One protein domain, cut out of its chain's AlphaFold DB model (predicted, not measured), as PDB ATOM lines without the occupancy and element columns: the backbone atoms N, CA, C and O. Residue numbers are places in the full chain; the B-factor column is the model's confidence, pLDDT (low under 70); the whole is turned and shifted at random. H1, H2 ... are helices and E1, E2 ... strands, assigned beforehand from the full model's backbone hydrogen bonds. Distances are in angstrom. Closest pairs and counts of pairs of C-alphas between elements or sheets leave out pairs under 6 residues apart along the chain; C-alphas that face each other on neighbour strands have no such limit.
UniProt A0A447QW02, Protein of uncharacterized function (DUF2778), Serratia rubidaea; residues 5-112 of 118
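Overview. This is residues 5 to 112 of the 118 residues of the protein "Protein of uncharacterized function (DUF2778)" of Serratia rubidaea (UniProt A0A447QW02). What shape do these atoms make? A small three-stranded sheet, E1 E2 E3, lies at one end of the longest axis and helix H1 at the opposite end, with the two-stranded ribbon E4 E5 between them and the small hairpin E6 E7 off to one side. What makes it up? The 108 printed residues hold seven named strands and one named helix, in the order E1 E2 E3 E4 H1 E5 E6 E7; the three sheets are antiparallel, and the class is mixed, with 47 residues, under half, in named elements. The whole is compact, with a radius of gyration of the C-alphas of 14.7 A and spans of 41 by 32 by 31 A.

Arrangement. How do the first strands pair? E1, residues 5 to 11, E2, residues 18 to 22, and E3, residues 26 to 30, form a meander, each strand the antiparallel neighbour of the one before. N 5 and O 21, 2.8 A apart, and N 20 and O 28, 2.9 A apart, are within hydrogen-bond range. What follows? E4, residues 56 to 60, and E5, residues 87 to 91, are antiparallel at 149 degrees, with N 57 and O 90 within hydrogen-bond range at 2.8 A. H1, residues 66 to 79, is not on the first sheet, and its O i to N i+4 pairs are all within range. And the last hairpin? E6, residues 99 to 101, and E7, residues 104 to 106, have N 106 and O 99 within range at 2.8 A; the closest C-alphas of E5 and E6, Ser 91 and Val 99, are 7.1 A apart.

Along the chain. Where does E1 begin? C-alpha 5 is at (-60.487, -18.344, -12.995), and E1 is 13.0 A long. Where is H1? It runs 19.9 A from C-alpha 66 at (-42.935, 2.745, 6.381).

Size, cuts and confidence. How large is it? The farthest C-alphas, of Val 13 and Ile 66, are 43.4 A apart. Is anything cut, long or uncertain? The printed part has no cut, and E3 to E4 is a long link of 25 residues. The pLDDT is under 70 at residues 63, 79 to 81 and 105 to 112.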
ATOM      1  N   ARG A   5     -61.104 -17.307 -12.155       94.44
ATOM      2  CA  ARG A   5     -60.487 -18.344 -12.995       94.44
ATOM      3  C   ARG A   5     -59.758 -17.704 -14.170       94.44
ATOM      4  O   ARG A   5     -60.333 -16.884 -14.877       94.44
ATOM      5  N   MET A   6     -58.530 -18.145 -14.415       92.00
ATOM      6  CA  MET A   6     -57.754 -17.824 -15.612       92.00
ATOM      7  C   MET A   6     -57.299 -19.129 -16.264       92.00
ATOM      8  O   MET A   6     -56.859 -20.041 -15.566       92.00
ATOM      9  N   ASP A   7     -57.424 -19.229 -17.587       93.19
ATOM     10  CA  ASP A   7     -57.015 -20.405 -18.357       93.19
ATOM     11  C   ASP A   7     -56.022 -19.986 -19.442       93.19
ATOM     12  O   ASP A   7     -56.342 -19.172 -20.306       93.19
ATOM     13  N   TYR A   8     -54.809 -20.540 -19.397       90.94
ATOM     14  CA  TYR A   8     -53.759 -20.229 -20.370       90.94
ATOM     15  C   TYR A   8     -54.078 -20.720 -21.788       90.94
ATOM     16  O   TYR A   8     -53.466 -20.245 -22.743       90.94
ATOM     17  N   ASN A   9     -55.031 -21.645 -21.942       92.44
ATOM     18  CA  ASN A   9     -55.478 -22.110 -23.254       92.44
ATOM     19  C   ASN A   9     -56.517 -21.175 -23.891       92.44
ATOM     20  O   ASN A   9     -56.711 -21.232 -25.102       92.44
ATOM     21  N   ASP A  10     -57.158 -20.299 -23.109       91.56
ATOM     22  CA  ASP A  10     -58.107 -19.289 -23.599       91.56
ATOM     23  C   ASP A  10     -57.414 -17.929 -23.796       91.56
ATOM     24  O   ASP A  10     -57.814 -16.888 -23.263       91.56
ATOM     25  N   ALA A  11     -56.307 -17.957 -24.541       90.12
ATOM     26  CA  ALA A  11     -55.580 -16.763 -24.943       90.12
ATOM     27  C   ALA A  11     -56.235 -16.097 -26.163       90.12
ATOM     28  O   ALA A  11     -56.865 -16.747 -27.001       90.12
ATOM     29  N   SER A  12     -56.048 -14.785 -26.302       89.12
ATOM     30  CA  SER A  12     -56.404 -14.050 -27.515       89.12
ATOM     31  C   SER A  12     -55.654 -14.591 -28.740       89.12
ATOM     32  O   SER A  12     -54.604 -15.219 -28.624       89.12
ATOM     33  N   VAL A  13     -56.168 -14.307 -29.941       88.25
ATOM     34  CA  VAL A  13     -55.580 -14.777 -31.215       88.25
ATOM     35  C   VAL A  13     -54.112 -14.357 -31.368       88.25
ATOM     36  O   VAL A  13     -53.292 -15.127 -31.862       88.25
ATOM     37  N   ASP A  14     -53.758 -13.160 -30.894       87.38
ATOM     38  CA  ASP A  14     -52.387 -12.634 -30.889       87.38
ATOM     39  C   ASP A  14     -51.515 -13.175 -29.737       87.38
ATOM     40  O   ASP A  14     -50.347 -12.807 -29.629       87.38
ATOM     41  N   LYS A  15     -52.069 -14.030 -28.864       84.38
ATOM     42  CA  LYS A  15     -51.462 -14.582 -27.637       84.38
ATOM     43  C   LYS A  15     -50.996 -13.543 -26.612       84.38
ATOM     44  O   LYS A  15     -50.345 -13.894 -25.627       84.38
ATOM     45  N   ARG A  16     -51.350 -12.268 -26.792       86.06
ATOM     46  CA  ARG A  16     -50.924 -11.180 -25.898       86.06
ATOM     47  C   ARG A  16     -51.767 -11.078 -24.638       86.06
ATOM     48  O   ARG A  16     -51.292 -10.533 -23.645       86.06
ATOM     49  N   ARG A  17     -52.998 -11.591 -24.655       89.00
ATOM     50  CA  ARG A  17     -53.940 -11.477 -23.539       89.00
ATOM     51  C   ARG A  17     -54.552 -12.825 -23.181       89.00
ATOM     52  O   ARG A  17     -54.782 -13.666 -24.041       89.00
ATOM     53  N   LEU A  18     -54.850 -12.983 -21.904       91.44
ATOM     54  CA  LEU A  18     -55.653 -14.043 -21.311       91.44
ATOM     55  C   LEU A  18     -56.972 -13.450 -20.818       91.44
ATOM     56  O   LEU A  18     -57.124 -12.228 -20.725       91.44
ATOM     57  N   LYS A  19     -57.910 -14.322 -20.458       92.31
ATOM     58  CA  LYS A  19     -59.161 -13.932 -19.808       92.31
ATOM     59  C   LYS A  19     -59.142 -14.319 -18.336       92.31
ATOM     60  O   LYS A  19     -58.986 -15.491 -17.996       92.31
ATOM     61  N   LEU A  20     -59.345 -13.329 -17.470       91.31
ATOM     62  CA  LEU A  20     -59.638 -13.536 -16.058       91.31
ATOM     63  C   LEU A  20     -61.149 -13.451 -15.855       91.31
ATOM     64  O   LEU A  20     -61.749 -12.379 -15.937       91.31
ATOM     65  N   HIS A  21     -61.767 -14.591 -15.588       93.00
ATOM     66  CA  HIS A  21     -63.167 -14.678 -15.206       93.00
ATOM     67  C   HIS A  21     -63.292 -14.388 -13.716       93.00
ATOM     68  O   HIS A  21     -62.708 -15.103 -12.905       93.00
ATOM     69  N   VAL A  22     -64.073 -13.376 -13.354       91.62
ATOM     70  CA  VAL A  22     -64.393 -13.012 -11.971       91.62
ATOM     71  C   VAL A  22     -65.890 -13.251 -11.784       91.62
ATOM     72  O   VAL A  22     -66.727 -12.476 -12.252       91.62
ATOM     73  N   TYR A  23     -66.245 -14.380 -11.169       92.56
ATOM     74  CA  TYR A  23     -67.626 -14.871 -11.144       92.56
ATOM     75  C   TYR A  23     -68.579 -13.910 -10.420       92.56
ATOM     76  O   TYR A  23     -68.417 -13.643  -9.237       92.56
ATOM     77  N   GLY A  24     -69.600 -13.410 -11.117       94.00
ATOM     78  CA  GLY A  24     -70.530 -12.409 -10.576       94.00
ATOM     79  C   GLY A  24     -70.092 -10.954 -10.782       94.00
ATOM     80  O   GLY A  24     -70.852 -10.057 -10.436       94.00
ATOM     81  N   VAL A  25     -68.919 -10.715 -11.382       92.62
ATOM     82  CA  VAL A  25     -68.429  -9.369 -11.730       92.62
ATOM     83  C   VAL A  25     -68.250  -9.220 -13.241       92.62
ATOM     84  O   VAL A  25     -68.799  -8.296 -13.833       92.62
ATOM     85  N   GLY A  26     -67.512 -10.125 -13.892       91.31
ATOM     86  CA  GLY A  26     -67.257 -10.029 -15.331       91.31
ATOM     87  C   GLY A  26     -66.037 -10.812 -15.810       91.31
ATOM     88  O   GLY A  26     -65.501 -11.667 -15.103       91.31
ATOM     89  N   VAL A  27     -65.611 -10.519 -17.038       91.56
ATOM     90  CA  VAL A  27     -64.411 -11.093 -17.660       91.56
ATOM     91  C   VAL A  27     -63.474  -9.961 -18.046       91.56
ATOM     92  O   VAL A  27     -63.880  -9.037 -18.749       91.56
ATOM     93  N   PHE A  28     -62.226 -10.050 -17.602       87.25
ATOM     94  CA  PHE A  28     -61.230  -9.000 -17.774       87.25
ATOM     95  C   PHE A  28     -60.054  -9.504 -18.617       87.25
ATOM     96  O   PHE A  28     -59.584 -10.625 -18.394       87.25
ATOM     97  N   PRO A  29     -59.564  -8.713 -19.587       87.75
ATOM     98  CA  PRO A  29     -58.338  -9.038 -20.300       87.75
ATOM     99  C   PRO A  29     -57.133  -8.833 -19.378       87.75
ATOM    100  O   PRO A  29     -56.955  -7.757 -18.813       87.75
ATOM    101  N   VAL A  30     -56.284  -9.847 -19.264       87.38
ATOM    102  CA  VAL A  30     -55.064  -9.806 -18.443       87.38
ATOM    103  C   VAL A  30     -53.874 -10.347 -19.231       87.38
ATOM    104  O   VAL A  30     -54.036 -10.874 -20.328       87.38
ATOM    105  N   PHE A  31     -52.668 -10.231 -18.694       87.12
ATOM    106  CA  PHE A  31     -51.488 -10.932 -19.198       87.12
ATOM    107  C   PHE A  31     -50.638 -11.392 -18.015       87.12
ATOM    108  O   PHE A  31     -50.802 -10.902 -16.897       87.12
ATOM    109  N   SER A  32     -49.740 -12.344 -18.247       85.00
ATOM    110  CA  SER A  32     -48.860 -12.858 -17.202       85.00
ATOM    111  C   SER A  32     -47.441 -13.077 -17.715       85.00
ATOM    112  O   SER A  32     -47.247 -13.750 -18.726       85.00
ATOM    113  N   GLY A  33     -46.450 -12.537 -17.006       82.62
ATOM    114  CA  GLY A  33     -45.050 -12.531 -17.432       82.62
ATOM    115  C   GLY A  33     -44.718 -11.429 -18.442       82.62
ATOM    116  O   GLY A  33     -45.589 -10.675 -18.876       82.62
ATOM    117  N   ILE A  34     -43.435 -11.336 -18.791       83.31
ATOM    118  CA  ILE A  34     -42.877 -10.344 -19.724       83.31
ATOM    119  C   ILE A  34     -42.364 -11.053 -20.986       83.31
ATOM    120  O   ILE A  34     -41.956 -12.218 -20.933       83.31
ATOM    121  N   GLU A  35     -42.372 -10.367 -22.134       83.12
ATOM    122  CA  GLU A  35     -41.836 -10.924 -23.379       83.12
ATOM    123  C   GLU A  35     -40.370 -11.369 -23.184       83.12
ATOM    124  O   GLU A  35     -39.602 -10.693 -22.496       83.12
ATOM    125  N   PRO A  36     -39.959 -12.519 -23.753       86.75
ATOM    126  CA  PRO A  36     -40.681 -13.354 -24.721       86.75
ATOM    127  C   PRO A  36     -41.533 -14.476 -24.091       86.75
ATOM    128  O   PRO A  36     -41.980 -15.374 -24.800       86.75
ATOM    129  N   VAL A  37     -41.720 -14.482 -22.768       87.12
ATOM    130  CA  VAL A  37     -42.370 -15.583 -22.026       87.12
ATOM    131  C   VAL A  37     -43.785 -15.248 -21.541       87.12
ATOM    132  O   VAL A  37     -44.352 -15.979 -20.726       87.12
ATOM    133  N   THR A  38     -44.369 -14.168 -22.060       88.56
ATOM    134  CA  THR A  38     -45.735 -13.726 -21.763       88.56
ATOM    135  C   THR A  38     -46.754 -14.815 -22.080       88.56
ATOM    136  O   THR A  38     -46.781 -15.350 -23.185       88.56
ATOM    137  N   ASN A  39     -47.631 -15.112 -21.123       89.31
ATOM    138  CA  ASN A  39     -48.722 -16.082 -21.228       89.31
ATOM    139  C   ASN A  39     -48.276 -17.528 -21.536       89.31
ATOM    140  O   ASN A  39     -49.085 -18.336 -21.991       89.31
ATOM    141  N   ILE A  40     -47.013 -17.884 -21.269       90.25
ATOM    142  CA  ILE A  40     -46.489 -19.246 -21.457       90.25
ATOM    143  C   ILE A  40     -46.303 -19.909 -20.092       90.25
ATOM    144  O   ILE A  40     -45.234 -19.826 -19.485       90.25
ATOM    145  N   ALA A  41     -47.330 -20.618 -19.620       88.25
ATOM    146  CA  ALA A  41     -47.304 -21.314 -18.331       88.25
ATOM    147  C   ALA A  41     -46.144 -22.321 -18.204       88.25
ATOM    148  O   ALA A  41     -45.580 -22.498 -17.129       88.25
ATOM    149  N   GLN A  42     -45.725 -22.946 -19.308       89.06
ATOM    150  CA  GLN A  42     -44.607 -23.896 -19.321       89.06
ATOM    151  C   GLN A  42     -43.261 -23.213 -19.045       89.06
ATOM    152  O   GLN A  42     -42.313 -23.878 -18.647       89.06
ATOM    153  N   CYS A  43     -43.165 -21.896 -19.244       88.19
ATOM    154  CA  CYS A  43     -41.970 -21.107 -18.958       88.19
ATOM    155  C   CYS A  43     -41.941 -20.553 -17.529       88.19
ATOM    156  O   CYS A  43     -41.011 -19.817 -17.222       88.19
ATOM    157  N   ALA A  44     -42.896 -20.912 -16.665       85.25
ATOM    158  CA  ALA A  44     -43.021 -20.431 -15.285       85.25
ATOM    159  C   ALA A  44     -41.739 -20.553 -14.429       85.25
ATOM    160  O   ALA A  44     -41.553 -19.802 -13.480       85.25
ATOM    161  N   PHE A  45     -40.824 -21.457 -14.791       83.81
ATOM    162  CA  PHE A  45     -39.510 -21.615 -14.153       83.81
ATOM    163  C   PHE A  45     -38.489 -20.516 -14.515       83.81
ATOM    164  O   PHE A  45     -37.384 -20.495 -13.975       83.81
ATOM    165  N   LYS A  46     -38.796 -19.634 -15.472       83.94
ATOM    166  CA  LYS A  46     -37.915 -18.534 -15.884       83.94
ATOM    167  C   LYS A  46     -38.190 -17.284 -15.050       83.94
ATOM    168  O   LYS A  46     -39.294 -17.051 -14.566       83.94
ATOM    169  N   LYS A  47     -37.182 -16.420 -14.938       78.12
ATOM    170  CA  LYS A  47     -37.343 -15.096 -14.329       78.12
ATOM    171  C   LYS A  47     -38.360 -14.265 -15.125       78.12
ATOM    172  O   LYS A  47     -38.310 -14.265 -16.352       78.12
ATOM    173  N   ASN A  48     -39.233 -13.540 -14.421       76.44
ATOM    174  CA  ASN A  48     -40.299 -12.702 -14.995       76.44
ATOM    175  C   ASN A  48     -41.275 -13.471 -15.911       76.44
ATOM    176  O   ASN A  48     -41.859 -12.895 -16.832       76.44
ATOM    177  N   ALA A  49     -41.421 -14.778 -15.693       85.06
ATOM    178  CA  ALA A  49     -42.326 -15.618 -16.461       85.06
ATOM    179  C   ALA A  49     -43.787 -15.475 -16.032       85.06
ATOM    180  O   ALA A  49     -44.123 -14.782 -15.072       85.06
ATOM    181  N   ALA A  50     -44.652 -16.153 -16.782       87.06
ATOM    182  CA  ALA A  50     -46.057 -16.281 -16.461       87.06
ATOM    183  C   ALA A  50     -46.276 -16.928 -15.084       87.06
ATOM    184  O   ALA A  50     -45.500 -17.777 -14.638       87.06
ATOM    185  N   LEU A  51     -47.378 -16.538 -14.448       87.94
ATOM    186  CA  LEU A  51     -47.864 -17.073 -13.187       87.94
ATOM    187  C   LEU A  51     -47.979 -18.602 -13.290       87.94
ATOM    188  O   LEU A  51     -48.696 -19.087 -14.175       87.94
ATOM    189  N   PRO A  52     -47.327 -19.367 -12.401       89.44
ATOM    190  CA  PRO A  52     -47.444 -20.818 -12.404       89.44
ATOM    191  C   PRO A  52     -48.901 -21.264 -12.233       89.44
ATOM    192  O   PRO A  52     -49.708 -20.597 -11.587       89.44
ATOM    193  N   VAL A  53     -49.268 -22.395 -12.836       90.75
ATOM    194  CA  VAL A  53     -50.635 -22.921 -12.712       90.75
ATOM    195  C   VAL A  53     -50.859 -23.396 -11.281       90.75
ATOM    196  O   VAL A  53     -50.086 -24.196 -10.760       90.75
ATOM    197  N   GLY A  54     -51.934 -22.925 -10.652       91.12
ATOM    198  CA  GLY A  54     -52.234 -23.253  -9.267       91.12
ATOM    199  C   GLY A  54     -53.497 -22.573  -8.757       91.12
ATOM    200  O   GLY A  54     -54.178 -21.851  -9.484       91.12
ATOM    201  N   THR A  55     -53.803 -22.827  -7.487       93.12
ATOM    202  CA  THR A  55     -54.859 -22.120  -6.756       93.12
ATOM    203  C   THR A  55     -54.206 -21.110  -5.830       93.12
ATOM    204  O   THR A  55     -53.298 -21.466  -5.078       93.12
ATOM    205  N   TYR A  56     -54.676 -19.867  -5.883       91.12
ATOM    206  CA  TYR A  56     -54.103 -18.756  -5.140       91.12
ATOM    207  C   TYR A  56     -55.185 -17.988  -4.390       91.12
ATOM    208  O   TYR A  56     -56.286 -17.782  -4.903       91.12
ATOM    209  N   TRP A  57     -54.837 -17.522  -3.200       91.19
ATOM    210  CA  TRP A  57     -55.561 -16.476  -2.501       91.19
ATOM    211  C   TRP A  57     -55.118 -15.124  -3.047       91.19
ATOM    212  O   TRP A  57     -53.924 -14.834  -3.069       91.19
ATOM    213  N   ILE A  58     -56.082 -14.313  -3.482       88.12
ATOM    214  CA  ILE A  58     -55.861 -12.916  -3.858       88.12
ATOM    215  C   ILE A  58     -56.103 -12.075  -2.609       88.12
ATOM    216  O   ILE A  58     -57.200 -12.113  -2.049       88.12
ATOM    217  N   VAL A  59     -55.083 -11.349  -2.169       86.25
ATOM    218  CA  VAL A  59     -55.140 -10.471  -0.996       86.25
ATOM    219  C   VAL A  59     -54.639  -9.082  -1.361       86.25
ATOM    220  O   VAL A  59     -53.906  -8.920  -2.337       86.25
ATOM    221  N   ASP A  60     -54.999  -8.081  -0.568       82.62
ATOM    222  CA  ASP A  60     -54.405  -6.751  -0.704       82.62
ATOM    223  C   ASP A  60     -52.891  -6.838  -0.484       82.62
ATOM    224  O   ASP A  60     -52.416  -7.596   0.374       82.62
ATOM    225  N   ARG A  61     -52.109  -6.089  -1.273       75.44
ATOM    226  CA  ARG A  61     -50.652  -6.095  -1.125       75.44
ATOM    227  C   ARG A  61     -50.284  -5.647   0.294       75.44
ATOM    228  O   ARG A  61     -50.648  -4.543   0.702       75.44
ATOM    229  N   PRO A  62     -49.504  -6.443   1.045       70.31
ATOM    230  CA  PRO A  62     -49.039  -6.018   2.354       70.31
ATOM    231  C   PRO A  62     -48.117  -4.805   2.189       70.31
ATOM    232  O   PRO A  62     -47.059  -4.890   1.566       70.31
ATOM    233  N   SER A  63     -48.501  -3.666   2.770       69.88
ATOM    234  CA  SER A  63     -47.773  -2.396   2.626       69.88
ATOM    235  C   SER A  63     -46.364  -2.434   3.242       69.88
ATOM    236  O   SER A  63     -45.517  -1.602   2.925       69.88
ATOM    237  N   GLY A  64     -46.080  -3.407   4.115       70.81
ATOM    238  CA  GLY A  64     -44.791  -3.542   4.793       70.81
ATOM    239  C   GLY A  64     -44.464  -2.348   5.700       70.81
ATOM    240  O   GLY A  64     -45.339  -1.576   6.089       70.81
ATOM    241  N   SER A  65     -43.186  -2.195   6.061       78.12
ATOM    242  CA  SER A  65     -42.719  -1.083   6.902       78.12
ATOM    243  C   SER A  65     -42.789   0.268   6.175       78.12
ATOM    244  O   SER A  65     -42.653   0.332   4.955       78.12
ATOM    245  N   ILE A  66     -42.891   1.370   6.927       74.88
ATOM    246  CA  ILE A  66     -42.935   2.745   6.381       74.88
ATOM    247  C   ILE A  66     -41.749   3.025   5.437       74.88
ATOM    248  O   ILE A  66     -41.905   3.657   4.395       74.88
ATOM    249  N   ARG A  67     -40.555   2.498   5.747       77.06
ATOM    250  CA  ARG A  67     -39.376   2.622   4.873       77.06
ATOM    251  C   ARG A  67     -39.601   1.965   3.505       77.06
ATOM    252  O   ARG A  67     -39.215   2.541   2.490       77.06
ATOM    253  N   ASN A  68     -40.215   0.783   3.481       76.69
ATOM    254  CA  ASN A  68     -40.526   0.068   2.242       76.69
ATOM    255  C   ASN A  68     -41.634   0.775   1.452       76.69
ATOM    256  O   ASN A  68     -41.582   0.793   0.222       76.69
ATOM    257  N   GLN A  69     -42.586   1.409   2.140       77.69
ATOM    258  CA  GLN A  69     -43.627   2.225   1.511       77.69
ATOM    259  C   GLN A  69     -43.017   3.434   0.792       77.69
ATOM    260  O   GLN A  69     -43.262   3.616  -0.395       77.69
ATOM    261  N   ILE A  70     -42.120   4.185   1.446       77.50
ATOM    262  CA  ILE A  70     -41.420   5.325   0.819       77.50
ATOM    263  C   ILE A  70     -40.589   4.870  -0.389       77.50
ATOM    264  O   ILE A  70     -40.598   5.514  -1.436       77.50
ATOM    265  N   GLN A  71     -39.871   3.747  -0.271       77.44
ATOM    266  CA  GLN A  71     -39.108   3.198  -1.396       77.44
ATOM    267  C   GLN A  71     -40.000   2.765  -2.562       77.44
ATOM    268  O   GLN A  71     -39.592   2.932  -3.711       77.44
ATOM    269  N   THR A  72     -41.178   2.208  -2.271       74.88
ATOM    270  CA  THR A  72     -42.179   1.864  -3.287       74.88
ATOM    271  C   THR A  72     -42.665   3.143  -3.960       74.88
ATOM    272  O   THR A  72     -42.431   3.304  -5.146       74.88
ATOM    273  N   PHE A  73     -43.142   4.129  -3.199       76.50
ATOM    274  CA  PHE A  73     -43.623   5.407  -3.731       76.50
ATOM    275  C   PHE A  73     -42.619   6.111  -4.668       76.50
ATOM    276  O   PHE A  73     -42.988   6.635  -5.717       76.50
ATOM    277  N   ILE A  74     -41.322   6.095  -4.336       75.81
ATOM    278  CA  ILE A  74     -40.281   6.670  -5.208       75.81
ATOM    279  C   ILE A  74     -40.140   5.886  -6.524       75.81
ATOM    280  O   ILE A  74     -39.891   6.490  -7.569       75.81
ATOM    281  N   LYS A  75     -40.242   4.553  -6.484       71.69
ATOM    282  CA  LYS A  75     -40.193   3.706  -7.688       71.69
ATOM    283  C   LYS A  75     -41.439   3.907  -8.547       71.69
ATOM    284  O   LYS A  75     -41.301   4.054  -9.754       71.69
ATOM    285  N   ASP A  76     -42.598   3.989  -7.911       75.25
ATOM    286  CA  ASP A  76     -43.911   4.231  -8.514       75.25
ATOM    287  C   ASP A  76     -43.902   5.538  -9.296       75.25
ATOM    288  O   ASP A  76     -44.151   5.558 -10.501       75.25
ATOM    289  N   PHE A  77     -43.454   6.617  -8.649       73.94
ATOM    290  CA  PHE A  77     -43.322   7.922  -9.287       73.94
ATOM    291  C   PHE A  77     -42.346   7.910 -10.473       73.94
ATOM    292  O   PHE A  77     -42.610   8.532 -11.500       73.94
ATOM    293  N   LYS A  78     -41.215   7.201 -10.355       70.94
ATOM    294  CA  LYS A  78     -40.216   7.109 -11.433       70.94
ATOM    295  C   LYS A  78     -40.695   6.293 -12.630       70.94
ATOM    296  O   LYS A  78     -40.341   6.633 -13.755       70.94
ATOM    297  N   ASN A  79     -41.451   5.231 -12.383       69.88
ATOM    298  CA  ASN A  79     -41.862   4.282 -13.413       69.88
ATOM    299  C   ASN A  79     -43.282   4.557 -13.934       69.88
ATOM    300  O   ASN A  79     -43.727   3.877 -14.851       69.88
ATOM    301  N   GLY A  80     -43.992   5.541 -13.368       68.94
ATOM    302  CA  GLY A  80     -45.389   5.817 -13.708       68.94
ATOM    303  C   GLY A  80     -46.336   4.678 -13.319       68.94
ATOM    304  O   GLY A  80     -47.388   4.526 -13.935       68.94
ATOM    305  N   THR A  81     -45.957   3.862 -12.333       67.06
ATOM    306  CA  THR A  81     -46.754   2.738 -11.829       67.06
ATOM    307  C   THR A  81     -47.374   3.085 -10.479       67.06
ATOM    308  O   THR A  81     -46.894   3.975  -9.787       67.06
ATOM    309  N   ASN A  82     -48.450   2.392 -10.101       70.38
ATOM    310  CA  ASN A  82     -49.064   2.502  -8.778       70.38
ATOM    311  C   ASN A  82     -49.149   1.108  -8.146       70.38
ATOM    312  O   ASN A  82     -50.051   0.331  -8.465       70.38
ATOM    313  N   HIS A  83     -48.189   0.767  -7.286       70.81
ATOM    314  CA  HIS A  83     -48.132  -0.547  -6.643       70.81
ATOM    315  C   HIS A  83     -49.113  -0.678  -5.469       70.81
ATOM    316  O   HIS A  83     -49.250  -1.778  -4.933       70.81
ATOM    317  N   ASP A  84     -49.803   0.393  -5.064       71.69
ATOM    318  CA  ASP A  84     -50.868   0.313  -4.053       71.69
ATOM    319  C   ASP A  84     -52.148  -0.327  -4.614       71.69
ATOM    320  O   ASP A  84     -52.964  -0.851  -3.862       71.69
ATOM    321  N   GLU A  85     -52.301  -0.358  -5.941       71.56
ATOM    322  CA  GLU A  85     -53.404  -1.048  -6.624       71.56
ATOM    323  C   GLU A  85     -53.129  -2.540  -6.847       71.56
ATOM    324  O   GLU A  85     -53.945  -3.249  -7.441       71.56
ATOM    325  N   TRP A  86     -51.960  -3.025  -6.430       77.75
ATOM    326  CA  TRP A  86     -51.565  -4.398  -6.689       77.75
ATOM    327  C   TRP A  86     -52.093  -5.333  -5.611       77.75
ATOM    328  O   TRP A  86     -52.143  -5.011  -4.424       77.75
ATOM    329  N   PHE A  87     -52.416  -6.546  -6.033       82.81
ATOM    330  CA  PHE A  87     -52.800  -7.636  -5.153       82.81
ATOM    331  C   PHE A  87     -51.618  -8.577  -4.933       82.81
ATOM    332  O   PHE A  87     -50.856  -8.850  -5.865       82.81
ATOM    333  N   GLY A  88     -51.482  -9.096  -3.716       84.62
ATOM    334  CA  GLY A  88     -50.607 -10.223  -3.413       84.62
ATOM    335  C   GLY A  88     -51.300 -11.546  -3.731       84.62
ATOM    336  O   GLY A  88     -52.496 -11.702  -3.481       84.62
ATOM    337  N   LEU A  89     -50.549 -12.507  -4.268       87.19
ATOM    338  CA  LEU A  89     -51.028 -13.869  -4.479       87.19
ATOM    339  C   LEU A  89     -50.304 -14.837  -3.543       87.19
ATOM    340  O   LEU A  89     -49.079 -14.932  -3.571       87.19
ATOM    341  N   TYR A  90     -51.074 -15.593  -2.763       89.00
ATOM    342  CA  TYR A  90     -50.557 -16.637  -1.876       89.00
ATOM    343  C   TYR A  90     -51.016 -18.006  -2.352       89.00
ATOM    344  O   TYR A  90     -52.207 -18.227  -2.570       89.00
ATOM    345  N   SER A  91     -50.085 -18.939  -2.506       89.56
ATOM    346  CA  SER A  91     -50.398 -20.316  -2.882       89.56
ATOM    347  C   SER A  91     -51.337 -20.958  -1.862       89.56
ATOM    348  O   SER A  91     -51.056 -20.962  -0.666       89.56
ATOM    349  N   ALA A  92     -52.432 -21.559  -2.325       91.00
ATOM    350  CA  ALA A  92     -53.369 -22.250  -1.443       91.00
ATOM    351  C   ALA A  92     -52.781 -23.532  -0.823       91.00
ATOM    352  O   ALA A  92     -53.310 -24.015   0.174       91.00
ATOM    353  N   SER A  93     -51.706 -24.091  -1.396       89.31
ATOM    354  CA  SER A  93     -51.067 -25.311  -0.885       89.31
ATOM    355  C   SER A  93     -49.980 -25.037   0.152       89.31
ATOM    356  O   SER A  93     -49.852 -25.796   1.108       89.31
ATOM    357  N   THR A  94     -49.195 -23.972  -0.026       89.56
ATOM    358  CA  THR A  94     -48.056 -23.641   0.849       89.56
ATOM    359  C   THR A  94     -48.315 -22.436   1.746       89.56
ATOM    360  O   THR A  94     -47.522 -22.182   2.647       89.56
ATOM    361  N   MET A  95     -49.398 -21.686   1.505       88.12
ATOM    362  CA  MET A  95     -49.699 -20.406   2.157       88.12
ATOM    363  C   MET A  95     -48.543 -19.391   2.048       88.12
ATOM    364  O   MET A  95     -48.387 -18.518   2.898       88.12
ATOM    365  N   SER A  96     -47.726 -19.517   0.998       84.94
ATOM    366  CA  SER A  96     -46.571 -18.661   0.714       84.94
ATOM    367  C   SER A  96     -46.838 -17.778  -0.503       84.94
ATOM    368  O   SER A  96     -47.566 -18.176  -1.417       84.94
ATOM    369  N   ASP A  97     -46.221 -16.600  -0.525       78.81
ATOM    370  CA  ASP A  97     -46.140 -15.701  -1.684       78.81
ATOM    371  C   ASP A  97     -45.050 -16.124  -2.689       78.81
ATOM    372  O   ASP A  97     -44.860 -15.481  -3.728       78.81
ATOM    373  N   SER A  98     -44.357 -17.230  -2.392       79.31
ATOM    374  CA  SER A  98     -43.429 -17.918  -3.280       79.31
ATOM    375  C   SER A  98     -43.913 -19.315  -3.668       79.31
ATOM    376  O   SER A  98     -44.603 -20.017  -2.916       79.31
ATOM    377  N   VAL A  99     -43.533 -19.734  -4.873       81.69
ATOM    378  CA  VAL A  99     -43.775 -21.087  -5.388       81.69
ATOM    379  C   VAL A  99     -42.531 -21.615  -6.088       81.69
ATOM    380  O   VAL A  99     -41.817 -20.870  -6.753       81.69
ATOM    381  N   PHE A 100     -42.284 -22.917  -5.969       81.12
ATOM    382  CA  PHE A 100     -41.168 -23.578  -6.637       81.12
ATOM    383  C   PHE A 100     -41.645 -24.250  -7.921       81.12
ATOM    384  O   PHE A 100     -42.522 -25.114  -7.888       81.12
ATOM    385  N   VAL A 101     -41.032 -23.894  -9.047       79.94
ATOM    386  CA  VAL A 101     -41.273 -24.528 -10.347       79.94
ATOM    387  C   VAL A 101     -39.960 -25.125 -10.833       79.94
ATOM    388  O   VAL A 101     -38.995 -24.406 -11.076       79.94
ATOM    389  N   ASN A 102     -39.903 -26.454 -10.967       79.62
ATOM    390  CA  ASN A 102     -38.692 -27.188 -11.363       79.62
ATOM    391  C   ASN A 102     -37.448 -26.835 -10.518       79.62
ATOM    392  O   ASN A 102     -36.345 -26.713 -11.045       79.62
ATOM    393  N   GLY A 103     -37.626 -26.639  -9.207       73.31
ATOM    394  CA  GLY A 103     -36.541 -26.279  -8.286       73.31
ATOM    395  C   GLY A 103     -36.098 -24.812  -8.345       73.31
ATOM    396  O   GLY A 103     -35.216 -24.424  -7.587       73.31
ATOM    397  N   VAL A 104     -36.715 -23.991  -9.200       72.25
ATOM    398  CA  VAL A 104     -36.520 -22.537  -9.227       72.25
ATOM    399  C   VAL A 104     -37.634 -21.877  -8.429       72.25
ATOM    400  O   VAL A 104     -38.812 -22.140  -8.660       72.25
ATOM    401  N   GLU A 105     -37.262 -21.021  -7.485       68.88
ATOM    402  CA  GLU A 105     -38.222 -20.248  -6.708       68.88
ATOM    403  C   GLU A 105     -38.699 -19.017  -7.482       68.88
ATOM    404  O   GLU A 105     -37.904 -18.175  -7.916       68.88
ATOM    405  N   THR A 106     -40.013 -18.911  -7.642       68.25
ATOM    406  CA  THR A 106     -40.700 -17.747  -8.191       68.25
ATOM    407  C   THR A 106     -41.264 -16.940  -7.028       68.25
ATOM    408  O   THR A 106     -42.186 -17.377  -6.341       68.25
ATOM    409  N   TRP A 107     -40.688 -15.762  -6.807       60.00
ATOM    410  CA  TRP A 107     -41.034 -14.858  -5.712       60.00
ATOM    411  C   TRP A 107     -42.055 -13.797  -6.124       60.00
ATOM    412  O   TRP A 107     -42.120 -13.422  -7.296       60.00
ATOM    413  N   SER A 108     -42.749 -13.233  -5.130       59.28
ATOM    414  CA  SER A 108     -43.496 -11.970  -5.226       59.28
ATOM    415  C   SER A 108     -44.540 -11.958  -6.334       59.28
ATOM    416  O   SER A 108     -44.539 -11.094  -7.215       59.28
ATOM    417  N   ILE A 109     -45.450 -12.924  -6.279       61.66
ATOM    418  CA  ILE A 109     -46.537 -13.007  -7.239       61.66
ATOM    419  C   ILE A 109     -47.526 -11.860  -6.985       61.66
ATOM    420  O   ILE A 109     -48.230 -11.838  -5.976       61.66
ATOM    421  N   GLN A 110     -47.580 -10.914  -7.918       61.03
ATOM    422  CA  GLN A 110     -48.426  -9.728  -7.826       61.03
ATOM    423  C   GLN A 110     -49.296  -9.584  -9.077       61.03
ATOM    424  O   GLN A 110     -48.876  -9.936 -10.182       61.03
ATOM    425  N   ALA A 111     -50.516  -9.083  -8.898       63.97
ATOM    426  CA  ALA A 111     -51.452  -8.800  -9.985       63.97
ATOM    427  C   ALA A 111     -51.892  -7.332  -9.932       63.97
ATOM    428  O   ALA A 111     -52.176  -6.822  -8.854       63.97
ATOM    429  N   SER A 112     -51.980  -6.677 -11.092       63.47
ATOM    430  CA  SER A 112     -52.460  -5.294 -11.237       63.47
ATOM    431  C   SER A 112     -53.739  -5.256 -12.088       63.47
ATOM    432  O   SER A 112     -53.785  -5.943 -13.115       63.47
TER     433      SER A 112